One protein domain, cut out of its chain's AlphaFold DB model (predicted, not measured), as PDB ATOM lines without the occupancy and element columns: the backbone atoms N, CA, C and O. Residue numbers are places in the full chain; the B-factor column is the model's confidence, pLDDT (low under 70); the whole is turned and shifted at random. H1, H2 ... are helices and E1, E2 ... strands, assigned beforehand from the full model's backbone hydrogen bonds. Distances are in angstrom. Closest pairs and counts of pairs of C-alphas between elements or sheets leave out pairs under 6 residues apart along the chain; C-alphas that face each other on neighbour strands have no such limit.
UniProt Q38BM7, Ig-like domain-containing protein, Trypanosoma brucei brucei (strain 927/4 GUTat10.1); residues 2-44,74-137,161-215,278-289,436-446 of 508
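This is residues 2 to 44, 74 to 137, 161 to 215, 278 to 289 and 436 to 446 of the 508 residues of the protein "Ig-like domain-containing protein" of Trypanosoma brucei brucei (strain 927/4 GUTat10.1) (UniProt Q38BM7). Amid little regular structure, H3 covers one face of the antiparallel sheet E2-E3-E4-E5, while the smaller parallel sheet E1-E8-E6 stands away from H3. Of 185 printed residues, 62 are in three named helices and eight named strands, in order E1-H1-H2-E2-E3-H3-E4-E5-E6-E7-E8, mixed class. The whole is compact, radius of gyration of the C-alphas 16.4 A, spanning 49 by 39 by 38 A.

Start at H1, residues 32-41, which touches H2, residues 79-84; their closest C-alphas, of Pro 32 and Met 83, are 4.7 A apart. H3, residues 121-130, is on the sheet of the hairpin E2, residues 88-91, and E3, residues 113-118, where N 89 and O 115 are within hydrogen-bond range, 2.8 A. O i to N i+4 pairs are within range throughout H2, 4 of 6 in H1 and 5 of 6 in H3.

Find C-alpha 11 at (-41.200, 21.832, -6.577), beginning E1, residues 11-15, and C-alpha 441 at (-43.279, 33.825, -14.074), ending E8, residues 438-441. Between lie E4, residues 165-170, 16.4 A long, E5, residues 188-190, E6, residues 196-198, and E7, residues 282-286.

Cuts after residues 44, 137, 215 and 289 leave C-alpha gaps of 8.5, 21.6, 14.7 and 24.4 A; pLDDT is under 70 in 53 residues.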
ATOM      1  N   ARG A   2     -34.589  -0.822   6.715       41.39
ATOM      2  CA  ARG A   2     -34.448   0.616   6.444       41.39
ATOM      3  C   ARG A   2     -35.563   0.961   5.468       41.39
ATOM      4  O   ARG A   2     -35.465   0.623   4.298       41.39
ATOM      5  N   GLY A   3     -36.663   1.507   5.979       42.92
ATOM      6  CA  GLY A   3     -37.639   2.144   5.108       42.92
ATOM      7  C   GLY A   3     -36.997   3.420   4.596       42.92
ATOM      8  O   GLY A   3     -36.779   4.331   5.396       42.92
ATOM      9  N   ASP A   4     -36.662   3.464   3.309       55.39
ATOM     10  CA  ASP A   4     -36.221   4.694   2.664       55.39
ATOM     11  C   ASP A   4     -37.400   5.665   2.672       55.39
ATOM     12  O   ASP A   4     -38.313   5.602   1.847       55.39
ATOM     13  N   VAL A   5     -37.416   6.532   3.687       54.56
ATOM     14  CA  VAL A   5     -38.365   7.636   3.770       54.56
ATOM     15  C   VAL A   5     -38.137   8.477   2.515       54.56
ATOM     16  O   VAL A   5     -37.006   8.935   2.322       54.56
ATOM     17  N   PRO A   6     -39.154   8.669   1.653       58.05
ATOM     18  CA  PRO A   6     -38.967   9.384   0.401       58.05
ATOM     19  C   PRO A   6     -38.400  10.770   0.700       58.05
ATOM     20  O   PRO A   6     -38.948  11.510   1.525       58.05
ATOM     21  N   LEU A   7     -37.269  11.085   0.063       57.76
ATOM     22  CA  LEU A   7     -36.601  12.371   0.229       57.76
ATOM     23  C   LEU A   7     -37.583  13.505  -0.105       57.76
ATOM     24  O   LEU A   7     -38.382  13.356  -1.033       57.76
ATOM     25  N   PRO A   8     -37.541  14.631   0.628       57.67
ATOM     26  CA  PRO A   8     -38.443  15.749   0.387       57.67
ATOM     27  C   PRO A   8     -38.278  16.261  -1.047       57.67
ATOM     28  O   PRO A   8     -37.199  16.698  -1.450       57.67
ATOM     29  N   VAL A   9     -39.363  16.183  -1.816       64.55
ATOM     30  CA  VAL A   9     -39.397  16.593  -3.218       64.55
ATOM     31  C   VAL A   9     -39.694  18.084  -3.279       64.55
ATOM     32  O   VAL A   9     -40.811  18.509  -2.995       64.55
ATOM     33  N   TRP A  10     -38.700  18.880  -3.665       67.04
ATOM     34  CA  TRP A  10     -38.896  20.305  -3.910       67.04
ATOM     35  C   TRP A  10     -39.562  20.525  -5.274       67.04
ATOM     36  O   TRP A  10     -39.293  19.798  -6.233       67.04
ATOM     37  N   GLN A  11     -40.414  21.544  -5.375       75.91
ATOM     38  CA  GLN A  11     -41.200  21.832  -6.577       75.91
ATOM     39  C   GLN A  11     -41.115  23.322  -6.947       75.91
ATOM     40  O   GLN A  11     -41.127  24.195  -6.078       75.91
ATOM     41  N   LEU A  12     -41.042  23.626  -8.246       75.62
ATOM     42  CA  LEU A  12     -41.294  24.964  -8.783       75.62
ATOM     43  C   LEU A  12     -42.726  25.014  -9.332       75.62
ATOM     44  O   LEU A  12     -43.036  24.257 -10.251       75.62
ATOM     45  N   LYS A  13     -43.574  25.931  -8.852       76.41
ATOM     46  CA  LYS A  13     -44.919  26.155  -9.410       76.41
ATOM     47  C   LYS A  13     -44.828  27.143 -10.568       76.41
ATOM     48  O   LYS A  13     -44.530  28.327 -10.379       76.41
ATOM     49  N   VAL A  14     -45.010  26.657 -11.796       71.02
ATOM     50  CA  VAL A  14     -44.711  27.435 -13.011       71.02
ATOM     51  C   VAL A  14     -45.963  28.124 -13.541       71.02
ATOM     52  O   VAL A  14     -46.745  27.561 -14.304       71.02
ATOM     53  N   ILE A  15     -46.117  29.403 -13.206       65.55
ATOM     54  CA  ILE A  15     -47.301  30.191 -13.551       65.55
ATOM     55  C   ILE A  15     -47.026  31.033 -14.797       65.55
ATOM     56  O   ILE A  15     -46.206  31.951 -14.799       65.55
ATOM     57  N   ASN A  16     -47.760  30.760 -15.880       59.28
ATOM     58  CA  ASN A  16     -47.596  31.450 -17.166       59.28
ATOM     59  C   ASN A  16     -46.145  31.407 -17.690       59.28
ATOM     60  O   ASN A  16     -45.680  32.346 -18.341       59.28
ATOM     61  N   GLY A  17     -45.421  30.332 -17.369       61.17
ATOM     62  CA  GLY A  17     -43.988  30.197 -17.597       61.17
ATOM     63  C   GLY A  17     -43.663  29.412 -18.863       61.17
ATOM     64  O   GLY A  17     -43.249  29.981 -19.884       61.17
ATOM     65  N   CYS A  18     -43.831  28.097 -18.759       61.60
ATOM     66  CA  CYS A  18     -43.414  27.115 -19.754       61.60
ATOM     67  C   CYS A  18     -44.534  26.773 -20.746       61.60
ATOM     68  O   CYS A  18     -45.543  27.479 -20.838       61.60
ATOM     69  N   ILE A  19     -44.356  25.728 -21.563       67.19
ATOM     70  CA  ILE A  19     -45.351  25.403 -22.591       67.19
ATOM     71  C   ILE A  19     -46.672  24.943 -21.963       67.19
ATOM     72  O   ILE A  19     -47.722  25.406 -22.414       67.19
ATOM     73  N   CYS A  20     -46.598  24.124 -20.918       69.38
ATOM     74  CA  CYS A  20     -47.743  23.453 -20.303       69.38
ATOM     75  C   CYS A  20     -48.245  24.117 -19.005       69.38
ATOM     76  O   CYS A  20     -49.333  23.790 -18.558       69.38
ATOM     77  N   ASN A  21     -47.474  25.042 -18.408       71.50
ATOM     78  CA  ASN A  21     -47.655  25.516 -17.018       71.50
ATOM     79  C   ASN A  21     -47.667  24.378 -15.968       71.50
ATOM     80  O   ASN A  21     -48.286  24.513 -14.919       71.50
ATOM     81  N   ASN A  22     -46.990  23.263 -16.258       76.94
ATOM     82  CA  ASN A  22     -46.824  22.160 -15.315       76.94
ATOM     83  C   ASN A  22     -45.852  22.553 -14.195       76.94
ATOM     84  O   ASN A  22     -44.836  23.205 -14.456       76.94
ATOM     85  N   ASP A  23     -46.133  22.098 -12.977       81.33
ATOM     86  CA  ASP A  23     -45.206  22.216 -11.853       81.33
ATOM     87  C   ASP A  23     -43.956  21.360 -12.109       81.33
ATOM     88  O   ASP A  23     -44.035  20.222 -12.580       81.33
ATOM     89  N   LEU A  24     -42.780  21.915 -11.821       85.51
ATOM     90  CA  LEU A  24     -41.498  21.266 -12.077       85.51
ATOM     91  C   LEU A  24     -40.936  20.674 -10.798       85.51
ATOM     92  O   LEU A  24     -40.535  21.397  -9.887       85.51
ATOM     93  N   ILE A  25     -40.828  19.352 -10.770       87.59
ATOM     94  CA  ILE A  25     -40.084  18.644  -9.733       87.59
ATOM     95  C   ILE A  25     -38.598  18.991  -9.872       87.59
ATOM     96  O   ILE A  25     -38.003  18.816 -10.940       87.59
ATOM     97  N   LEU A  26     -37.994  19.486  -8.790       89.46
ATOM     98  CA  LEU A  26     -36.562  19.745  -8.725       89.46
ATOM     99  C   LEU A  26     -35.813  18.442  -8.407       89.46
ATOM    100  O   LEU A  26     -36.050  17.839  -7.358       89.46
ATOM    101  N   PRO A  27     -34.897  17.992  -9.280       91.12
ATOM    102  CA  PRO A  27     -34.211  16.729  -9.106       91.12
ATOM    103  C   PRO A  27     -33.075  16.865  -8.088       91.12
ATOM    104  O   PRO A  27     -32.266  17.794  -8.139       91.12
ATOM    105  N   THR A  28     -32.983  15.892  -7.188       91.66
ATOM    106  CA  THR A  28     -31.862  15.731  -6.250       91.66
ATOM    107  C   THR A  28     -30.714  14.906  -6.839       91.66
ATOM    108  O   THR A  28     -29.615  14.949  -6.292       91.66
ATOM    109  N   SER A  29     -30.934  14.223  -7.971       92.90
ATOM    110  CA  SER A  29     -29.943  13.467  -8.756       92.90
ATOM    111  C   SER A  29     -29.760  14.028 -10.187       92.90
ATOM    112  O   SER A  29     -30.654  14.700 -10.705       92.90
ATOM    113  N   PRO A  30     -28.612  13.803 -10.859       93.99
ATOM    114  CA  PRO A  30     -28.410  14.239 -12.244       93.99
ATOM    115  C   PRO A  30     -29.388  13.566 -13.218       93.99
ATOM    116  O   PRO A  30     -29.687  12.379 -13.088       93.99
ATOM    117  N   GLN A  31     -29.857  14.311 -14.224       93.20
ATOM    118  CA  GLN A  31     -30.822  13.836 -15.227       93.20
ATOM    119  C   GLN A  31     -30.222  13.868 -16.650       93.20
ATOM    120  O   GLN A  31     -30.654  14.676 -17.476       93.20
ATOM    121  N   PRO A  32     -29.223  13.014 -16.966       93.27
ATOM    122  CA  PRO A  32     -28.545  13.038 -18.261       93.27
ATOM    123  C   PRO A  32     -29.516  12.785 -19.420       93.27
ATOM    124  O   PRO A  32     -29.601  13.623 -20.308       93.27
ATOM    125  N   LEU A  33     -30.330  11.723 -19.364       93.18
ATOM    126  CA  LEU A  33     -31.272  11.337 -20.434       93.18
ATOM    127  C   LEU A  33     -32.246  12.459 -20.845       93.18
ATOM    128  O   LEU A  33     -32.653  12.549 -21.999       93.18
ATOM    129  N   LEU A  34     -32.616  13.330 -19.902       92.42
ATOM    130  CA  LEU A  34     -33.551  14.436 -20.123       92.42
ATOM    131  C   LEU A  34     -32.892  15.645 -20.807       92.42
ATOM    132  O   LEU A  34     -33.564  16.434 -21.473       92.42
ATOM    133  N   LEU A  35     -31.581  15.814 -20.614       92.70
ATOM    134  CA  LEU A  35     -30.824  17.000 -21.019       92.70
ATOM    135  C   LEU A  35     -29.752  16.700 -22.077       92.70
ATOM    136  O   LEU A  35     -29.177  17.632 -22.631       92.70
ATOM    137  N   GLU A  36     -29.499  15.433 -22.395       93.00
ATOM    138  CA  GLU A  36     -28.483  14.978 -23.347       93.00
ATOM    139  C   GLU A  36     -28.673  15.605 -24.733       93.00
ATOM    140  O   GLU A  36     -27.749  16.217 -25.261       93.00
ATOM    141  N   HIS A  37     -29.885  15.570 -25.297       93.24
ATOM    142  CA  HIS A  37     -30.169  16.222 -26.584       93.24
ATOM    143  C   HIS A  37     -29.923  17.737 -26.555       93.24
ATOM    144  O   HIS A  37     -29.419  18.303 -27.528       93.24
ATOM    145  N   PHE A  38     -30.249  18.400 -25.439       93.49
ATOM    146  CA  PHE A  38     -29.936  19.812 -25.249       93.49
ATOM    147  C   PHE A  38     -28.417  20.021 -25.258       93.49
ATOM    148  O   PHE A  38     -27.921  20.805 -26.064       93.49
ATOM    149  N   TYR A  39     -27.675  19.284 -24.437       92.15
ATOM    150  CA  TYR A  39     -26.234  19.454 -24.262       92.15
ATOM    151  C   TYR A  39     -25.383  19.035 -25.460       92.15
ATOM    152  O   TYR A  39     -24.431  19.740 -25.784       92.15
ATOM    153  N   ASN A  40     -25.756  17.970 -26.168       91.05
ATOM    154  CA  ASN A  40     -25.078  17.532 -27.391       91.05
ATOM    155  C   ASN A  40     -25.204  18.575 -28.518       91.05
ATOM    156  O   ASN A  40     -24.327  18.674 -29.371       91.05
ATOM    157  N   SER A  41     -26.272  19.384 -28.507       87.95
ATOM    158  CA  SER A  41     -26.432  20.539 -29.405       87.95
ATOM    159  C   SER A  41     -25.823  21.840 -28.870       87.95
ATOM    160  O   SER A  41     -25.573  22.773 -29.635       87.95
ATOM    161  N   TRP A  42     -25.652  21.937 -27.550       84.12
ATOM    162  CA  TRP A  42     -25.263  23.163 -26.869       84.12
ATOM    163  C   TRP A  42     -23.744  23.271 -26.838       84.12
ATOM    164  O   TRP A  42     -23.088  22.982 -25.834       84.12
ATOM    165  N   SER A  43     -23.174  23.744 -27.943       72.14
ATOM    166  CA  SER A  43     -21.832  24.300 -27.886       72.14
ATOM    167  C   SER A  43     -21.858  25.614 -27.091       72.14
ATOM    168  O   SER A  43     -22.670  26.509 -27.339       72.14
ATOM    169  N   GLU A  44     -20.939  25.776 -26.135       63.29
ATOM    170  CA  GLU A  44     -20.738  27.045 -25.409       63.29
ATOM    171  C   GLU A  44     -20.028  28.118 -26.278       63.29
ATOM    172  O   GLU A  44     -19.338  29.010 -25.775       63.29
ATOM    173  N   LEU A  74     -19.424  30.971 -17.093       54.79
ATOM    174  CA  LEU A  74     -19.682  29.543 -17.319       54.79
ATOM    175  C   LEU A  74     -18.435  28.717 -17.670       54.79
ATOM    176  O   LEU A  74     -18.478  27.502 -17.505       54.79
ATOM    177  N   ALA A  75     -17.326  29.356 -18.073       58.67
ATOM    178  CA  ALA A  75     -16.183  28.758 -18.788       58.67
ATOM    179  C   ALA A  75     -15.280  27.789 -17.977       58.67
ATOM    180  O   ALA A  75     -14.054  27.818 -18.088       58.67
ATOM    181  N   GLY A  76     -15.865  26.939 -17.133       71.80
ATOM    182  CA  GLY A  76     -15.156  25.933 -16.348       71.80
ATOM    183  C   GLY A  76     -16.031  24.871 -15.674       71.80
ATOM    184  O   GLY A  76     -15.486  24.082 -14.903       71.80
ATOM    185  N   VAL A  77     -17.361  24.843 -15.858       83.10
ATOM    186  CA  VAL A  77     -18.150  23.607 -15.641       83.10
ATOM    187  C   VAL A  77     -18.251  22.932 -17.002       83.10
ATOM    188  O   VAL A  77     -18.816  23.519 -17.915       83.10
ATOM    189  N   GLN A  78     -17.680  21.739 -17.164       87.20
ATOM    190  CA  GLN A  78     -17.782  21.027 -18.440       87.20
ATOM    191  C   GLN A  78     -19.212  20.517 -18.659       87.20
ATOM    192  O   GLN A  78     -19.912  20.189 -17.702       87.20
ATOM    193  N   THR A  79     -19.627  20.399 -19.920       89.72
ATOM    194  CA  THR A  79     -20.924  19.822 -20.313       89.72
ATOM    195  C   THR A  79     -21.164  18.442 -19.688       89.72
ATOM    196  O   THR A  79     -22.240  18.188 -19.150       89.72
ATOM    197  N   ASP A  80     -20.134  17.590 -19.645       90.71
ATOM    198  CA  ASP A  80     -20.169  16.303 -18.940       90.71
ATOM    199  C   ASP A  80     -20.467  16.431 -17.440       90.71
ATOM    200  O   ASP A  80     -21.243  15.644 -16.903       90.71
ATOM    201  N   GLU A  81     -19.886  17.426 -16.760       91.64
ATOM    202  CA  GLU A  81     -20.095  17.648 -15.324       91.64
ATOM    203  C   GLU A  81     -21.555  18.035 -15.043       91.64
ATOM    204  O   GLU A  81     -22.173  17.502 -14.119       91.64
ATOM    205  N   TRP A  82     -22.133  18.903 -15.882       91.80
ATOM    206  CA  TRP A  82     -23.554  19.237 -15.803       91.80
ATOM    207  C   TRP A  82     -24.445  18.002 -15.972       91.80
ATOM    208  O   TRP A  82     -25.364  17.817 -15.182       91.80
ATOM    209  N   MET A  83     -24.194  17.164 -16.982       91.86
ATOM    210  CA  MET A  83     -25.044  16.002 -17.273       91.86
ATOM    211  C   MET A  83     -24.917  14.876 -16.242       91.86
ATOM    212  O   MET A  83     -25.920  14.262 -15.885       91.86
ATOM    213  N   LYS A  84     -23.690  14.573 -15.803       92.84
ATOM    214  CA  LYS A  84     -23.364  13.336 -15.070       92.84
ATOM    215  C   LYS A  84     -23.201  13.531 -13.565       92.84
ATOM    216  O   LYS A  84     -23.331  12.563 -12.826       92.84
ATOM    217  N   THR A  85     -22.888  14.743 -13.105       93.27
ATOM    218  CA  THR A  85     -22.503  14.993 -11.704       93.27
ATOM    219  C   THR A  85     -23.425  15.975 -10.992       93.27
ATOM    220  O   THR A  85     -23.612  15.852  -9.787       93.27
ATOM    221  N   ILE A  86     -24.010  16.942 -11.703       94.13
ATOM    222  CA  ILE A  86     -24.770  18.033 -11.083       94.13
ATOM    223  C   ILE A  86     -26.286  17.802 -11.240       94.13
ATOM    224  O   ILE A  86     -26.797  17.900 -12.360       94.13
ATOM    225  N   PRO A  87     -27.048  17.593 -10.150       95.12
ATOM    226  CA  PRO A  87     -28.506  17.619 -10.201       95.12
ATOM    227  C   PRO A  87     -28.985  19.039 -10.490       95.12
ATOM    228  O   PRO A  87     -28.705  19.969  -9.726       95.12
ATOM    229  N   HIS A  88     -29.670  19.234 -11.616       95.29
ATOM    230  CA  HIS A  88     -30.133  20.557 -12.004       95.29
ATOM    231  C   HIS A  88     -31.280  20.539 -13.017       95.29
ATOM    232  O   HIS A  88     -31.445  19.603 -13.793       95.29
ATOM    233  N   VAL A  89     -32.008  21.653 -13.049       94.28
ATOM    234  CA  VAL A  89     -32.999  22.017 -14.066       94.28
ATOM    235  C   VAL A  89     -32.459  23.167 -14.916       94.28
ATOM    236  O   VAL A  89     -31.759  24.052 -14.416       94.28
ATOM    237  N   VAL A  90     -32.793  23.163 -16.208       94.09
ATOM    238  CA  VAL A  90     -32.355  24.158 -17.196       94.09
ATOM    239  C   VAL A  90     -33.555  24.944 -17.704       94.09
ATOM    240  O   VAL A  90     -34.423  24.367 -18.343       94.09
ATOM    241  N   LEU A  91     -33.600  26.257 -17.476       94.04
ATOM    242  CA  LEU A  91     -34.716  27.101 -17.907       94.04
ATOM    243  C   LEU A  91     -34.279  28.076 -19.008       94.04
ATOM    244  O   LEU A  91     -33.278  28.791 -18.886       94.04
ATOM    245  N   GLY A  92     -35.042  28.127 -20.101       93.16
ATOM    246  CA  GLY A  92     -34.753  28.991 -21.249       93.16
ATOM    247  C   GLY A  92     -35.671  28.740 -22.446       93.16
ATOM    248  O   GLY A  92     -36.591  27.931 -22.382       93.16
ATOM    249  N   ARG A  93     -35.436  29.444 -23.558       92.02
ATOM    250  CA  ARG A  93     -36.230  29.306 -24.802       92.02
ATOM    251  C   ARG A  93     -35.787  28.168 -25.727       92.02
ATOM    252  O   ARG A  93     -36.462  27.938 -26.738       92.02
ATOM    253  N   HIS A  94     -34.635  27.542 -25.463       92.75
ATOM    254  CA  HIS A  94     -33.984  26.633 -26.412       92.75
ATOM    255  C   HIS A  94     -34.927  25.522 -26.895       92.75
ATOM    256  O   HIS A  94     -35.678  24.951 -26.111       92.75
ATOM    257  N   THR A  95     -34.905  25.233 -28.196       91.92
ATOM    258  CA  THR A  95     -35.842  24.303 -28.848       91.92
ATOM    259  C   THR A  95     -35.702  22.864 -28.378       91.92
ATOM    260  O   THR A  95     -36.697  22.152 -28.389       91.92
ATOM    261  N   LEU A  96     -34.498  22.470 -27.955       93.84
ATOM    262  CA  LEU A  96     -34.189  21.122 -27.465       93.84
ATOM    263  C   LEU A  96     -34.291  20.974 -25.939       93.84
ATOM    264  O   LEU A  96     -33.897  19.943 -25.407       93.84
ATOM    265  N   LEU A  97     -34.798  21.987 -25.224       92.82
ATOM    266  CA  LEU A  97     -35.261  21.777 -23.850       92.82
ATOM    267  C   LEU A  97     -36.628  21.078 -23.880       92.82
ATOM    268  O   LEU A  97     -37.457  21.451 -24.721       92.82
ATOM    269  N   PRO A  98     -36.905  20.130 -22.963       91.21
ATOM    270  CA  PRO A  98     -38.230  19.529 -22.854       91.21
ATOM    271  C   PRO A  98     -39.297  20.600 -22.583       91.21
ATOM    272  O   PRO A  98     -39.023  21.628 -21.953       91.21
ATOM    273  N   SER A  99     -40.519  20.371 -23.068       89.98
ATOM    274  CA  SER A  99     -41.608  21.364 -23.102       89.98
ATOM    275  C   SER A  99     -41.926  22.005 -21.747       89.98
ATOM    276  O   SER A  99     -42.258  23.194 -21.691       89.98
ATOM    277  N   ASP A 100     -41.779  21.244 -20.665       87.91
ATOM    278  CA  ASP A 100     -42.035  21.693 -19.296       87.91
ATOM    279  C   ASP A 100     -40.972  22.673 -18.785       87.91
ATOM    280  O   ASP A 100     -41.281  23.545 -17.985       87.91
ATOM    281  N   TYR A 101     -39.747  22.630 -19.313       89.93
ATOM    282  CA  TYR A 101     -38.659  23.554 -18.961       89.93
ATOM    283  C   TYR A 101     -38.499  24.715 -19.954       89.93
ATOM    284  O   TYR A 101     -37.746  25.670 -19.723       89.93
ATOM    285  N   ARG A 102     -39.198  24.636 -21.093       91.08
ATOM    286  CA  ARG A 102     -39.067  25.581 -22.198       91.08
ATOM    287  C   ARG A 102     -39.985  26.791 -22.023       91.08
ATOM    288  O   ARG A 102     -41.201  26.728 -22.196       91.08
ATOM    289  N   LEU A 103     -39.371  27.937 -21.755       89.50
ATOM    290  CA  LEU A 103     -40.041  29.213 -21.524       89.50
ATOM    291  C   LEU A 103     -40.463  29.871 -22.848       89.50
ATOM    292  O   LEU A 103     -39.673  29.988 -23.788       89.50
ATOM    293  N   LYS A 104     -41.716  30.337 -22.922       84.29
ATOM    294  CA  LYS A 104     -42.315  30.870 -24.165       84.29
ATOM    295  C   LYS A 104     -41.916  32.320 -24.495       84.29
ATOM    296  O   LYS A 104     -41.950  32.707 -25.664       84.29
ATOM    297  N   HIS A 105     -41.590  33.149 -23.502       83.81
ATOM    298  CA  HIS A 105     -41.528  34.608 -23.679       83.81
ATOM    299  C   HIS A 105     -40.321  35.103 -24.495       83.81
ATOM    300  O   HIS A 105     -39.246  34.506 -24.457       83.81
ATOM    301  N   GLY A 106     -40.503  36.193 -25.251       84.29
ATOM    302  CA  GLY A 106     -39.505  36.747 -26.180       84.29
ATOM    303  C   GLY A 106     -38.233  37.271 -25.507       84.29
ATOM    304  O   GLY A 106     -37.143  37.035 -26.016       84.29
ATOM    305  N   SER A 107     -38.370  37.911 -24.342       84.29
ATOM    306  CA  SER A 107     -37.275  38.526 -23.565       84.29
ATOM    307  C   SER A 107     -36.385  37.538 -22.804       84.29
ATOM    308  O   SER A 107     -35.582  37.952 -21.977       84.29
ATOM    309  N   ILE A 108     -36.529  36.236 -23.021       89.70
ATOM    310  CA  ILE A 108     -35.790  35.210 -22.275       89.70
ATOM    311  C   ILE A 108     -34.574  34.790 -23.105       89.70
ATOM    312  O   ILE A 108     -34.598  34.860 -24.332       89.70
ATOM    313  N   SER A 109     -33.475  34.396 -22.471       90.76
ATOM    314  CA  SER A 109     -32.304  33.892 -23.199       90.76
ATOM    315  C   SER A 109     -32.560  32.468 -23.729       90.76
ATOM    316  O   SER A 109     -33.485  31.777 -23.289       90.76
ATOM    317  N   ARG A 110     -31.740  31.976 -24.673       92.25
ATOM    318  CA  ARG A 110     -31.808  30.555 -25.092       92.25
ATOM    319  C   ARG A 110     -31.598  29.625 -23.888       92.25
ATOM    320  O   ARG A 110     -32.408  28.729 -23.680       92.25
ATOM    321  N   LEU A 111     -30.584  29.937 -23.083       92.48
ATOM    322  CA  LEU A 111     -30.335  29.444 -21.730       92.48
ATOM    323  C   LEU A 111     -30.402  30.659 -20.794       92.48
ATOM    324  O   LEU A 111     -29.583  31.564 -20.941       92.48
ATOM    325  N   GLN A 112     -31.384  30.723 -19.892       93.24
ATOM    326  CA  GLN A 112     -31.602  31.884 -19.019       93.24
ATOM    327  C   GLN A 112     -31.098  31.627 -17.600       93.24
ATOM    328  O   GLN A 112     -30.297  32.398 -17.082       93.24
ATOM    329  N   CYS A 113     -31.522  30.539 -16.970       95.26
ATOM    330  CA  CYS A 113     -31.046  30.191 -15.638       95.26
ATOM    331  C   CYS A 113     -31.009  28.680 -15.428       95.26
ATOM    332  O   CYS A 113     -31.497  27.891 -16.241       95.26
ATOM    333  N   ARG A 114     -30.373  28.292 -14.326       95.72
ATOM    334  CA  ARG A 114     -30.292  26.911 -13.857       95.72
ATOM    335  C   ARG A 114     -30.733  26.881 -12.405       95.72
ATOM    336  O   ARG A 114     -30.322  27.757 -11.651       95.72
ATOM    337  N   VAL A 115     -31.524  25.888 -12.017       95.81
ATOM    338  CA  VAL A 115     -31.783  25.595 -10.600       95.81
ATOM    339  C   VAL A 115     -31.004  24.336 -10.262       95.81
ATOM    340  O   VAL A 115     -31.180  23.322 -10.926       95.81
ATOM    341  N   VAL A 116     -30.095  24.424  -9.297       95.49
ATOM    342  CA  VAL A 116     -29.090  23.397  -8.997       95.49
ATOM    343  C   VAL A 116     -29.260  22.911  -7.564       95.49
ATOM    344  O   VAL A 116     -29.342  23.736  -6.658       95.49
ATOM    345  N   HIS A 117     -29.267  21.597  -7.343       95.33
ATOM    346  CA  HIS A 117     -29.196  21.027  -5.997       95.33
ATOM    347  C   HIS A 117     -27.751  21.084  -5.490       95.33
ATOM    348  O   HIS A 117     -26.834  20.589  -6.148       95.33
ATOM    349  N   VAL A 118     -27.532  21.686  -4.325       94.18
ATOM    350  CA  VAL A 118     -26.216  21.796  -3.691       94.18
ATOM    351  C   VAL A 118     -26.209  20.950  -2.426       94.18
ATOM    352  O   VAL A 118     -26.637  21.395  -1.369       94.18
ATOM    353  N   GLU A 119     -25.712  19.721  -2.546       93.35
ATOM    354  CA  GLU A 119     -25.750  18.700  -1.485       93.35
ATOM    355  C   GLU A 119     -24.545  18.692  -0.527       93.35
ATOM    356  O   GLU A 119     -24.645  18.143   0.569       93.35
ATOM    357  N   ASN A 120     -23.398  19.269  -0.911       93.18
ATOM    358  CA  ASN A 120     -22.155  19.134  -0.142       93.18
ATOM    359  C   ASN A 120     -21.249  20.385  -0.176       93.18
ATOM    360  O   ASN A 120     -21.256  21.175  -1.122       93.18
ATOM    361  N   THR A 121     -20.395  20.532   0.845       94.05
ATOM    362  CA  THR A 121     -19.491  21.686   1.049       94.05
ATOM    363  C   THR A 121     -18.458  21.891  -0.066       94.05
ATOM    364  O   THR A 121     -17.980  23.009  -0.286       94.05
ATOM    365  N   VAL A 122     -18.047  20.829  -0.765       93.46
ATOM    366  CA  VAL A 122     -17.086  20.931  -1.877       93.46
ATOM    367  C   VAL A 122     -17.777  21.554  -3.085       93.46
ATOM    368  O   VAL A 122     -17.270  22.520  -3.658       93.46
ATOM    369  N   PHE A 123     -18.966  21.058  -3.416       92.63
ATOM    370  CA  PHE A 123     -19.769  21.555  -4.518       92.63
ATOM    371  C   PHE A 123     -20.318  22.961  -4.245       92.63
ATOM    372  O   PHE A 123     -20.202  23.816  -5.115       92.63
ATOM    373  N   HIS A 124     -20.759  23.265  -3.020       93.33
ATOM    374  CA  HIS A 124     -21.098  24.627  -2.583       93.33
ATOM    375  C   HIS A 124     -19.970  25.628  -2.885       93.33
ATOM    376  O   HIS A 124     -20.184  26.614  -3.588       93.33
ATOM    377  N   ARG A 125     -18.728  25.337  -2.464       93.12
ATOM    378  CA  ARG A 125     -17.563  26.189  -2.779       93.12
ATOM    379  C   ARG A 125     -17.287  26.273  -4.287       93.12
ATOM    380  O   ARG A 125     -16.908  27.336  -4.784       93.12
ATOM    381  N   LYS A 126     -17.518  25.194  -5.042       92.12
ATOM    382  CA  LYS A 126     -17.382  25.180  -6.510       92.12
ATOM    383  C   LYS A 126     -18.440  26.052  -7.198       92.12
ATOM    384  O   LYS A 126     -18.095  26.776  -8.128       92.12
ATOM    385  N   VAL A 127     -19.683  26.043  -6.719       91.84
ATOM    386  CA  VAL A 127     -20.764  26.917  -7.198       91.84
ATOM    387  C   VAL A 127     -20.450  28.372  -6.857       91.84
ATOM    388  O   VAL A 127     -20.356  29.179  -7.777       91.84
ATOM    389  N   LEU A 128     -20.174  28.705  -5.589       92.18
ATOM    390  CA  LEU A 128     -19.904  30.092  -5.176       92.18
ATOM    391  C   LEU A 128     -18.642  30.695  -5.819       92.18
ATOM    392  O   LEU A 128     -18.581  31.904  -6.026       92.18
ATOM    393  N   SER A 129     -17.638  29.882  -6.172       90.95
ATOM    394  CA  SER A 129     -16.439  30.379  -6.875       90.95
ATOM    395  C   SER A 129     -16.687  30.752  -8.344       90.95
ATOM    396  O   SER A 129     -15.926  31.545  -8.898       90.95
ATOM    397  N   LYS A 130     -17.742  30.214  -8.973       90.46
ATOM    398  CA  LYS A 130     -18.122  30.490 -10.373       90.46
ATOM    399  C   LYS A 130     -19.297  31.461 -10.482       90.46
ATOM    400  O   LYS A 130     -19.279  32.362 -11.315       90.46
ATOM    401  N   PHE A 131     -20.273  31.293  -9.597       92.69
ATOM    402  CA  PHE A 131     -21.451  32.128  -9.425       92.69
ATOM    403  C   PHE A 131     -21.453  32.667  -7.991       92.69
ATOM    404  O   PHE A 131     -22.123  32.092  -7.128       92.69
ATOM    405  N   PRO A 132     -20.703  33.747  -7.702       93.16
ATOM    406  CA  PRO A 132     -20.741  34.382  -6.393       93.16
ATOM    407  C   PRO A 132     -22.181  34.742  -6.018       93.16
ATOM    408  O   PRO A 132     -22.954  35.127  -6.909       93.16
ATOM    409  N   PRO A 133     -22.549  34.661  -4.730       92.94
ATOM    410  CA  PRO A 133     -23.885  35.035  -4.309       92.94
ATOM    411  C   PRO A 133     -24.126  36.504  -4.655       92.94
ATOM    412  O   PRO A 133     -23.190  37.316  -4.761       92.94
ATOM    413  N   MET A 134     -25.387  36.859  -4.866       88.23
ATOM    414  CA  MET A 134     -25.745  38.263  -4.906       88.23
ATOM    415  C   MET A 134     -25.539  38.874  -3.522       88.23
ATOM    416  O   MET A 134     -26.219  38.529  -2.564       88.23
ATOM    417  N   THR A 135     -24.593  39.803  -3.425       83.28
ATOM    418  CA  THR A 135     -24.489  40.688  -2.269       83.28
ATOM    419  C   THR A 135     -25.593  41.723  -2.398       83.28
ATOM    420  O   THR A 135     -25.428  42.709  -3.126       83.28
ATOM    421  N   TRP A 136     -26.717  41.496  -1.726       76.68
ATOM    422  CA  TRP A 136     -27.718  42.531  -1.547       76.68
ATOM    423  C   TRP A 136     -27.071  43.638  -0.726       76.68
ATOM    424  O   TRP A 136     -26.764  43.481   0.454       76.68
ATOM    425  N   GLY A 137     -26.767  44.748  -1.395       73.06
ATOM    426  CA  GLY A 137     -26.251  45.929  -0.731       73.06
ATOM    427  C   GLY A 137     -27.353  46.496   0.143       73.06
ATOM    428  O   GLY A 137     -28.102  47.349  -0.326       73.06
ATOM    429  N   PHE A 161     -21.248  26.178   4.233       91.85
ATOM    430  CA  PHE A 161     -22.306  25.236   3.902       91.85
ATOM    431  C   PHE A 161     -23.027  24.783   5.182       91.85
ATOM    432  O   PHE A 161     -22.379  24.257   6.088       91.85
ATOM    433  N   GLU A 162     -24.340  25.006   5.260       90.84
ATOM    434  CA  GLU A 162     -25.168  24.683   6.439       90.84
ATOM    435  C   GLU A 162     -25.980  23.387   6.268       90.84
ATOM    436  O   GLU A 162     -26.284  22.716   7.251       90.84
ATOM    437  N   GLY A 163     -26.276  22.994   5.030       90.77
ATOM    438  CA  GLY A 163     -27.053  21.805   4.680       90.77
ATOM    439  C   GLY A 163     -27.409  21.803   3.189       90.77
ATOM    440  O   GLY A 163     -27.056  22.758   2.496       90.77
ATOM    441  N   PRO A 164     -28.075  20.755   2.673       92.35
ATOM    442  CA  PRO A 164     -28.487  20.694   1.274       92.35
ATOM    443  C   PRO A 164     -29.523  21.777   0.938       92.35
ATOM    444  O   PRO A 164     -30.462  21.996   1.703       92.35
ATOM    445  N   TYR A 165     -29.366  22.447  -0.206       92.84
ATOM    446  CA  TYR A 165     -30.261  23.526  -0.649       92.84
ATOM    447  C   TYR A 165     -30.357  23.616  -2.178       92.84
ATOM    448  O   TYR A 165     -29.530  23.051  -2.897       92.84
ATOM    449  N   PHE A 166     -31.339  24.364  -2.690       93.70
ATOM    450  CA  PHE A 166     -31.447  24.676  -4.118       93.70
ATOM    451  C   PHE A 166     -30.922  26.075  -4.438       93.70
ATOM    452  O   PHE A 166     -31.208  27.050  -3.750       93.70
ATOM    453  N   CYS A 167     -30.141  26.179  -5.509       94.61
ATOM    454  CA  CYS A 167     -29.446  27.395  -5.897       94.61
ATOM    455  C   CYS A 167     -29.838  27.816  -7.316       94.61
ATOM    456  O   CYS A 167     -29.648  27.061  -8.271       94.61
ATOM    457  N   LEU A 168     -30.368  29.029  -7.458       95.88
ATOM    458  CA  LEU A 168     -30.661  29.642  -8.748       95.88
ATOM    459  C   LEU A 168     -29.402  30.323  -9.291       95.88
ATOM    460  O   LEU A 168     -28.841  31.201  -8.640       95.88
ATOM    461  N   LEU A 169     -28.983  29.951 -10.498       95.77
ATOM    462  CA  LEU A 169     -27.824  30.509 -11.194       95.77
ATOM    463  C   LEU A 169     -28.285  31.293 -12.425       95.77
ATOM    464  O   LEU A 169     -28.834  30.698 -13.361       95.77
ATOM    465  N   ASN A 170     -28.039  32.606 -12.475       95.18
ATOM    466  CA  ASN A 170     -28.351  33.386 -13.674       95.18
ATOM    467  C   ASN A 170     -27.249  33.221 -14.733       95.18
ATOM    468  O   ASN A 170     -26.100  33.611 -14.525       95.18
ATOM    469  N   SER A 171     -27.612  32.656 -15.886       92.70
ATOM    470  CA  SER A 171     -26.717  32.450 -17.034       92.70
ATOM    471  C   SER A 171     -27.031  33.384 -18.210       92.70
ATOM    472  O   SER A 171     -26.160  33.633 -19.044       92.70
ATOM    473  N   GLY A 172     -28.259  33.900 -18.285       91.31
ATOM    474  CA  GLY A 172     -28.770  34.691 -19.398       91.31
ATOM    475  C   GLY A 172     -28.308  36.145 -19.378       91.31
ATOM    476  O   GLY A 172     -27.967  36.691 -18.333       91.31
ATOM    477  N   SER A 173     -28.336  36.789 -20.545       87.93
ATOM    478  CA  SER A 173     -28.057  38.226 -20.690       87.93
ATOM    479  C   SER A 173     -29.202  39.113 -20.204       87.93
ATOM    480  O   SER A 173     -29.012  40.298 -19.952       87.93
ATOM    481  N   ASN A 174     -30.409  38.550 -20.136       89.67
ATOM    482  CA  ASN A 174     -31.631  39.303 -19.897       89.67
ATOM    483  C   ASN A 174     -31.972  39.315 -18.397       89.67
ATOM    484  O   ASN A 174     -31.586  38.377 -17.691       89.67
ATOM    485  N   PRO A 175     -32.706  40.331 -17.908       89.10
ATOM    486  CA  PRO A 175     -33.092  40.430 -16.507       89.10
ATOM    487  C   PRO A 175     -33.749  39.158 -15.951       89.10
ATOM    488  O   PRO A 175     -34.604  38.536 -16.584       89.10
ATOM    489  N   LEU A 176     -33.339  38.804 -14.740       92.11
ATOM    490  CA  LEU A 176     -33.924  37.772 -13.894       92.11
ATOM    491  C   LEU A 176     -34.147  38.417 -12.530       92.11
ATOM    492  O   LEU A 176     -33.271  39.140 -12.063       92.11
ATOM    493  N   TYR A 177     -35.282  38.164 -11.901       91.91
ATOM    494  CA  TYR A 177     -35.630  38.696 -10.587       91.91
ATOM    495  C   TYR A 177     -35.981  37.533  -9.667       91.91
ATOM    496  O   TYR A 177     -36.572  36.551 -10.123       91.91
ATOM    497  N   VAL A 178     -35.604  37.643  -8.396       90.78
ATOM    498  CA  VAL A 178     -36.092  36.779  -7.321       90.78
ATOM    499  C   VAL A 178     -36.710  37.691  -6.282       90.78
ATOM    500  O   VAL A 178     -36.008  38.508  -5.691       90.78
ATOM    501  N   ASN A 179     -38.025  37.589  -6.109       87.24
ATOM    502  CA  ASN A 179     -38.836  38.607  -5.449       87.24
ATOM    503  C   ASN A 179     -38.599  39.980  -6.118       87.24
ATOM    504  O   ASN A 179     -38.266  40.038  -7.302       87.24
ATOM    505  N   ASP A 180     -38.731  41.080  -5.382       85.01
ATOM    506  CA  ASP A 180     -38.596  42.493  -5.797       85.01
ATOM    507  C   ASP A 180     -37.218  42.906  -6.379       85.01
ATOM    508  O   ASP A 180     -36.888  44.085  -6.493       85.01
ATOM    509  N   ARG A 181     -36.369  41.937  -6.712       89.24
ATOM    510  CA  ARG A 181     -34.928  42.021  -6.518       89.24
ATOM    511  C   ARG A 181     -34.210  41.356  -7.702       89.24
ATOM    512  O   ARG A 181     -34.250  40.141  -7.887       89.24
ATOM    513  N   GLN A 182     -33.572  42.158  -8.560       91.26
ATOM    514  CA  GLN A 182     -32.917  41.669  -9.786       91.26
ATOM    515  C   GLN A 182     -31.659  40.850  -9.463       91.26
ATOM    516  O   GLN A 182     -30.752  41.377  -8.833       91.26
ATOM    517  N   LEU A 183     -31.555  39.614  -9.962       93.62
ATOM    518  CA  LEU A 183     -30.369  38.755  -9.885       93.62
ATOM    519  C   LEU A 183     -29.480  38.943 -11.138       93.62
ATOM    520  O   LEU A 183     -29.862  38.485 -12.219       93.62
ATOM    521  N   PRO A 184     -28.288  39.574 -11.054       92.86
ATOM    522  CA  PRO A 184     -27.431  39.829 -12.213       92.86
ATOM    523  C   PRO A 184     -26.893  38.556 -12.872       92.86
ATOM    524  O   PRO A 184     -26.746  37.516 -12.229       92.86
ATOM    525  N   GLN A 185     -26.519  38.649 -14.150       93.46
ATOM    526  CA  GLN A 185     -25.851  37.554 -14.861       93.46
ATOM    527  C   GLN A 185     -24.561  37.126 -14.139       93.46
ATOM    528  O   GLN A 185     -23.779  37.960 -13.678       93.46
ATOM    529  N   GLY A 186     -24.323  35.814 -14.044       92.97
ATOM    530  CA  GLY A 186     -23.158  35.254 -13.358       92.97
ATOM    531  C   GLY A 186     -23.238  35.308 -11.828       92.97
ATOM    532  O   GLY A 186     -22.230  35.067 -11.167       92.97
ATOM    533  N   ARG A 187     -24.408  35.615 -11.253       94.64
ATOM    534  CA  ARG A 187     -24.668  35.528  -9.809       94.64
ATOM    535  C   ARG A 187     -25.541  34.333  -9.457       94.64
ATOM    536  O   ARG A 187     -26.265  33.800 -10.302       94.64
ATOM    537  N   SER A 188     -25.447  33.935  -8.193       95.02
ATOM    538  CA  SER A 188     -26.306  32.929  -7.579       95.02
ATOM    539  C   SER A 188     -27.220  33.524  -6.504       95.02
ATOM    540  O   SER A 188     -26.910  34.552  -5.897       95.02
ATOM    541  N   HIS A 189     -28.340  32.847  -6.268       94.19
ATOM    542  CA  HIS A 189     -29.256  33.078  -5.151       94.19
ATOM    543  C   HIS A 189     -29.633  31.728  -4.526       94.19
ATOM    544  O   HIS A 189     -29.796  30.737  -5.244       94.19
ATOM    545  N   CYS A 190     -29.723  31.663  -3.198       93.45
ATOM    546  CA  CYS A 190     -30.214  30.480  -2.486       93.45
ATOM    547  C   CYS A 190     -31.741  30.539  -2.478       93.45
ATOM    548  O   CYS A 190     -32.288  31.508  -1.962       93.45
ATOM    549  N   LEU A 191     -32.416  29.554  -3.073       92.61
ATOM    550  CA  LEU A 191     -33.873  29.551  -3.139       92.61
ATOM    551  C   LEU A 191     -34.473  29.198  -1.780       92.61
ATOM    552  O   LEU A 191     -34.152  28.162  -1.195       92.61
ATOM    553  N   CYS A 192     -35.379  30.055  -1.329       88.95
ATOM    554  CA  CYS A 192     -36.144  29.902  -0.103       88.95
ATOM    555  C   CYS A 192     -37.607  29.557  -0.436       88.95
ATOM    556  O   CYS A 192     -38.089  29.782  -1.547       88.95
ATOM    557  N   GLU A 193     -38.332  28.997   0.531       81.31
ATOM    558  CA  GLU A 193     -39.756  28.692   0.371       81.31
ATOM    559  C   GLU A 193     -40.560  29.973   0.079       81.31
ATOM    560  O   GLU A 193     -40.394  30.982   0.767       81.31
ATOM    561  N   ASN A 194     -41.454  29.926  -0.915       82.89
ATOM    562  CA  ASN A 194     -42.210  31.070  -1.454       82.89
ATOM    563  C   ASN A 194     -41.402  32.130  -2.237       82.89
ATOM    564  O   ASN A 194     -41.971  33.172  -2.564       82.89
ATOM    565  N   ASP A 195     -40.131  31.892  -2.592       87.89
ATOM    566  CA  ASP A 195     -39.420  32.776  -3.532       87.89
ATOM    567  C   ASP A 195     -40.165  32.864  -4.882       87.89
ATOM    568  O   ASP A 195     -40.661  31.866  -5.417       87.89
ATOM    569  N   ILE A 196     -40.215  34.067  -5.462       86.39
ATOM    570  CA  ILE A 196     -40.866  34.340  -6.751       86.39
ATOM    571  C   ILE A 196     -39.807  34.669  -7.805       86.39
ATOM    572  O   ILE A 196     -39.270  35.774  -7.847       86.39
ATOM    573  N   ILE A 197     -39.532  33.731  -8.706       90.23
ATOM    574  CA  ILE A 197     -38.652  33.917  -9.861       90.23
ATOM    575  C   ILE A 197     -39.438  34.565 -11.009       90.23
ATOM    576  O   ILE A 197     -40.441  34.026 -11.478       90.23
ATOM    577  N   SER A 198     -38.945  35.685 -11.537       88.62
ATOM    578  CA  SER A 198     -39.510  36.347 -12.720       88.62
ATOM    579  C   SER A 198     -38.458  36.624 -13.789       88.62
ATOM    580  O   SER A 198     -37.351  37.077 -13.504       88.62
ATOM    581  N   PHE A 199     -38.836  36.419 -15.050       87.38
ATOM    582  CA  PHE A 199     -38.027  36.748 -16.233       87.38
ATOM    583  C   PHE A 199     -38.360  38.116 -16.853       87.38
ATOM    584  O   PHE A 199     -38.056  38.386 -18.021       87.38
ATOM    585  N   LEU A 200     -39.066  38.952 -16.095       77.63
ATOM    586  CA  LEU A 200     -39.571  40.260 -16.492       77.63
ATOM    587  C   LEU A 200     -39.361  41.263 -15.362       77.63
ATOM    588  O   LEU A 200     -39.312  40.871 -14.202       77.63
ATOM    589  N   GLU A 201     -39.278  42.538 -15.733       66.07
ATOM    590  CA  GLU A 201     -39.071  43.684 -14.834       66.07
ATOM    591  C   GLU A 201     -40.331  44.109 -14.078       66.07
ATOM    592  O   GLU A 201     -40.247  44.513 -12.926       66.07
ATOM    593  N   ASN A 202     -41.505  43.877 -14.671       57.93
ATOM    594  CA  ASN A 202     -42.799  44.293 -14.130       57.93
ATOM    595  C   ASN A 202     -43.667  43.172 -13.498       57.93
ATOM    596  O   ASN A 202     -44.890  43.307 -13.544       57.93
ATOM    597  N   PRO A 203     -43.160  42.038 -12.954       56.07
ATOM    598  CA  PRO A 203     -43.975  41.231 -12.058       56.07
ATOM    599  C   PRO A 203     -44.511  42.103 -10.926       56.07
ATOM    600  O   PRO A 203     -45.701  42.081 -10.722       56.07
ATOM    601  N   PHE A 204     -43.718  42.908 -10.223       55.80
ATOM    602  CA  PHE A 204     -44.142  43.464  -8.929       55.80
ATOM    603  C   PHE A 204     -44.807  44.854  -8.985       55.80
ATOM    604  O   PHE A 204     -45.111  45.404  -7.934       55.80
ATOM    605  N   ASP A 205     -45.074  45.402 -10.175       53.21
ATOM    606  CA  ASP A 205     -45.648  46.748 -10.339       53.21
ATOM    607  C   ASP A 205     -47.113  46.842  -9.880       53.21
ATOM    608  O   ASP A 205     -47.960  46.069 -10.325       53.21
ATOM    609  N   GLU A 206     -47.457  47.867  -9.101       46.03
ATOM    610  CA  GLU A 206     -48.826  48.069  -8.595       46.03
ATOM    611  C   GLU A 206     -49.875  48.310  -9.708       46.03
ATOM    612  O   GLU A 206     -51.031  47.911  -9.569       46.03
ATOM    613  N   GLU A 207     -49.487  48.920 -10.838       43.58
ATOM    614  CA  GLU A 207     -50.389  49.206 -11.974       43.58
ATOM    615  C   GLU A 207     -50.540  48.043 -12.977       43.58
ATOM    616  O   GLU A 207     -51.458  48.039 -13.807       43.58
ATOM    617  N   GLY A 208     -49.631  47.066 -12.957       40.89
ATOM    618  CA  GLY A 208     -49.485  46.093 -14.048       40.89
ATOM    619  C   GLY A 208     -49.008  44.708 -13.630       40.89
ATOM    620  O   GLY A 208     -48.652  43.914 -14.499       40.89
ATOM    621  N   GLY A 209     -48.991  44.427 -12.329       39.51
ATOM    622  CA  GLY A 209     -48.235  43.336 -11.741       39.51
ATOM    623  C   GLY A 209     -48.974  42.495 -10.698       39.51
ATOM    624  O   GLY A 209     -50.126  42.708 -10.333       39.51
ATOM    625  N   ILE A 210     -48.240  41.470 -10.294       50.88
ATOM    626  CA  ILE A 210     -48.423  40.410  -9.307       50.88
ATOM    627  C   ILE A 210     -48.934  40.935  -7.962       50.88
ATOM    628  O   ILE A 210     -49.890  40.369  -7.444       50.88
ATOM    629  N   LEU A 211     -48.339  42.002  -7.415       46.47
ATOM    630  CA  LEU A 211     -48.590  42.469  -6.047       46.47
ATOM    631  C   LEU A 211     -49.478  43.718  -6.013       46.47
ATOM    632  O   LEU A 211     -48.986  44.833  -5.869       46.47
ATOM    633  N   GLN A 212     -50.797  43.534  -6.064       46.11
ATOM    634  CA  GLN A 212     -51.708  44.588  -5.613       46.11
ATOM    635  C   GLN A 212     -51.844  44.504  -4.079       46.11
ATOM    636  O   GLN A 212     -52.192  43.432  -3.575       46.11
ATOM    637  N   PRO A 213     -51.593  45.589  -3.317       45.05
ATOM    638  CA  PRO A 213     -51.892  45.615  -1.888       45.05
ATOM    639  C   PRO A 213     -53.379  45.322  -1.652       45.05
ATOM    640  O   PRO A 213     -54.232  45.912  -2.318       45.05
ATOM    641  N   LEU A 214     -53.687  44.423  -0.709       44.62
ATOM    642  CA  LEU A 214     -55.068  44.123  -0.317       44.62
ATOM    643  C   LEU A 214     -55.763  45.421   0.098       44.62
ATOM    644  O   LEU A 214     -55.271  46.134   0.979       44.62
ATOM    645  N   ARG A 215     -56.912  45.729  -0.512       58.68
ATOM    646  CA  ARG A 215     -57.736  46.827  -0.007       58.68
ATOM    647  C   ARG A 215     -58.336  46.397   1.332       58.68
ATOM    648  O   ARG A 215     -58.574  45.205   1.525       58.68
ATOM    649  N   GLU A 278     -52.965  33.115  -5.000       59.11
ATOM    650  CA  GLU A 278     -52.490  33.567  -3.690       59.11
ATOM    651  C   GLU A 278     -51.334  32.699  -3.188       59.11
ATOM    652  O   GLU A 278     -51.352  31.478  -3.317       59.11
ATOM    653  N   VAL A 279     -50.308  33.346  -2.633       57.22
ATOM    654  CA  VAL A 279     -49.072  32.725  -2.141       57.22
ATOM    655  C   VAL A 279     -48.626  33.430  -0.875       57.22
ATOM    656  O   VAL A 279     -48.441  34.647  -0.867       57.22
ATOM    657  N   GLY A 280     -48.482  32.678   0.218       59.20
ATOM    658  CA  GLY A 280     -48.134  33.245   1.525       59.20
ATOM    659  C   GLY A 280     -49.099  34.350   1.987       59.20
ATOM    660  O   GLY A 280     -48.660  35.320   2.600       59.20
ATOM    661  N   GLY A 281     -50.386  34.254   1.625       62.87
ATOM    662  CA  GLY A 281     -51.405  35.276   1.910       62.87
ATOM    663  C   GLY A 281     -51.316  36.547   1.054       62.87
ATOM    664  O   GLY A 281     -52.007  37.523   1.335       62.87
ATOM    665  N   LYS A 282     -50.471  36.572   0.016       57.72
ATOM    666  CA  LYS A 282     -50.395  37.666  -0.961       57.72
ATOM    667  C   LYS A 282     -50.982  37.202  -2.286       57.72
ATOM    668  O   LYS A 282     -50.601  36.149  -2.786       57.72
ATOM    669  N   ARG A 283     -51.857  38.002  -2.897       59.13
ATOM    670  CA  ARG A 283     -52.215  37.823  -4.313       59.13
ATOM    671  C   ARG A 283     -50.965  38.086  -5.150       59.13
ATOM    672  O   ARG A 283     -50.277  39.074  -4.908       59.13
ATOM    673  N   ILE A 284     -50.656  37.169  -6.067       55.18
ATOM    674  CA  ILE A 284     -49.452  37.191  -6.909       55.18
ATOM    675  C   ILE A 284     -49.733  37.082  -8.411       55.18
ATOM    676  O   ILE A 284     -48.825  37.193  -9.223       55.18
ATOM    677  N   ALA A 285     -50.961  36.825  -8.843       52.15
ATOM    678  CA  ALA A 285     -51.289  36.878 -10.263       52.15
ATOM    679  C   ALA A 285     -52.784  37.020 -10.459       52.15
ATOM    680  O   ALA A 285     -53.563  36.447  -9.705       52.15
ATOM    681  N   ARG A 286     -53.178  37.693 -11.538       50.76
ATOM    682  CA  ARG A 286     -54.533  37.616 -12.073       50.76
ATOM    683  C   ARG A 286     -54.556  36.571 -13.182       50.76
ATOM    684  O   ARG A 286     -54.007  36.819 -14.259       50.76
ATOM    685  N   TYR A 287     -55.186  35.423 -12.946       47.10
ATOM    686  CA  TYR A 287     -55.487  34.498 -14.029       47.10
ATOM    687  C   TYR A 287     -56.540  35.145 -14.936       47.10
ATOM    688  O   TYR A 287     -57.508  35.765 -14.489       47.10
ATOM    689  N   ARG A 288     -56.336  35.022 -16.244       45.92
ATOM    690  CA  ARG A 288     -57.423  35.089 -17.213       45.92
ATOM    691  C   ARG A 288     -57.440  33.734 -17.877       45.92
ATOM    692  O   ARG A 288     -56.415  33.331 -18.426       45.92
ATOM    693  N   GLU A 289     -58.589  33.073 -17.858       46.81
ATOM    694  CA  GLU A 289     -58.807  31.968 -18.775       46.81
ATOM    695  C   GLU A 289     -58.485  32.444 -20.191       46.81
ATOM    696  O   GLU A 289     -58.858  33.550 -20.607       46.81
ATOM    697  N   LEU A 436     -43.372  23.874   0.115       57.27
ATOM    698  CA  LEU A 436     -44.194  24.779  -0.672       57.27
ATOM    699  C   LEU A 436     -43.393  25.368  -1.840       57.27
ATOM    700  O   LEU A 436     -42.184  25.600  -1.726       57.27
ATOM    701  N   PRO A 437     -44.035  25.576  -2.998       63.12
ATOM    702  CA  PRO A 437     -43.293  25.757  -4.231       63.12
ATOM    703  C   PRO A 437     -42.644  27.137  -4.358       63.12
ATOM    704  O   PRO A 437     -43.107  28.140  -3.814       63.12
ATOM    705  N   VAL A 438     -41.580  27.184  -5.156       61.74
ATOM    706  CA  VAL A 438     -40.987  28.426  -5.680       61.74
ATOM    707  C   VAL A 438     -41.730  28.799  -6.962       61.74
ATOM    708  O   VAL A 438     -41.898  27.960  -7.847       61.74
ATOM    709  N   TYR A 439     -42.177  30.042  -7.095       73.54
ATOM    710  CA  TYR A 439     -43.076  30.444  -8.180       73.54
ATOM    711  C   TYR A 439     -42.307  30.996  -9.376       73.54
ATOM    712  O   TYR A 439     -41.377  31.775  -9.197       73.54
ATOM    713  N   VAL A 440     -42.678  30.620 -10.604       73.23
ATOM    714  CA  VAL A 440     -41.931  31.002 -11.819       73.23
ATOM    715  C   VAL A 440     -42.824  31.705 -12.841       73.23
ATOM    716  O   VAL A 440     -43.721  31.080 -13.401       73.23
ATOM    717  N   PHE A 441     -42.519  32.969 -13.153       71.34
ATOM    718  CA  PHE A 441     -43.279  33.825 -14.074       71.34
ATOM    719  C   PHE A 441     -42.491  34.204 -15.336       71.34
ATOM    720  O   PHE A 441     -41.429  34.823 -15.252       71.34
ATOM    721  N   SER A 442     -43.029  33.900 -16.530       63.66
ATOM    722  CA  SER A 442     -42.410  34.298 -17.815       63.66
ATOM    723  C   SER A 442     -43.177  35.351 -18.614       63.66
ATOM    724  O   SER A 442     -42.615  35.936 -19.537       63.66
ATOM    725  N   ARG A 443     -44.444  35.617 -18.285       59.22
ATOM    726  CA  ARG A 443     -45.309  36.561 -19.009       59.22
ATOM    727  C   ARG A 443     -45.747  37.695 -18.095       59.22
ATOM    728  O   ARG A 443     -46.038  37.461 -16.927       59.22
ATOM    729  N   ARG A 444     -45.857  38.906 -18.656       55.06
ATOM    730  CA  ARG A 444     -46.588  39.998 -18.006       55.06
ATOM    731  C   ARG A 444     -48.014  39.499 -17.785       55.06
ATOM    732  O   ARG A 444     -48.578  38.874 -18.691       55.06
ATOM    733  N   SER A 445     -48.602  39.779 -16.625       50.25
ATOM    734  CA  SER A 445     -50.058  39.712 -16.531       50.25
ATOM    735  C   SER A 445     -50.633  40.668 -17.593       50.25
ATOM    736  O   SER A 445     -49.983  41.656 -17.963       50.25
ATOM    737  N   PRO A 446     -51.805  40.377 -18.178       46.64
ATOM    738  CA  PRO A 446     -52.427  41.315 -19.095       46.64
ATOM    739  C   PRO A 446     -52.811  42.570 -18.307       46.64
ATOM    740  O   PRO A 446     -53.836  42.582 -17.621       46.64
TER     741      PRO A 446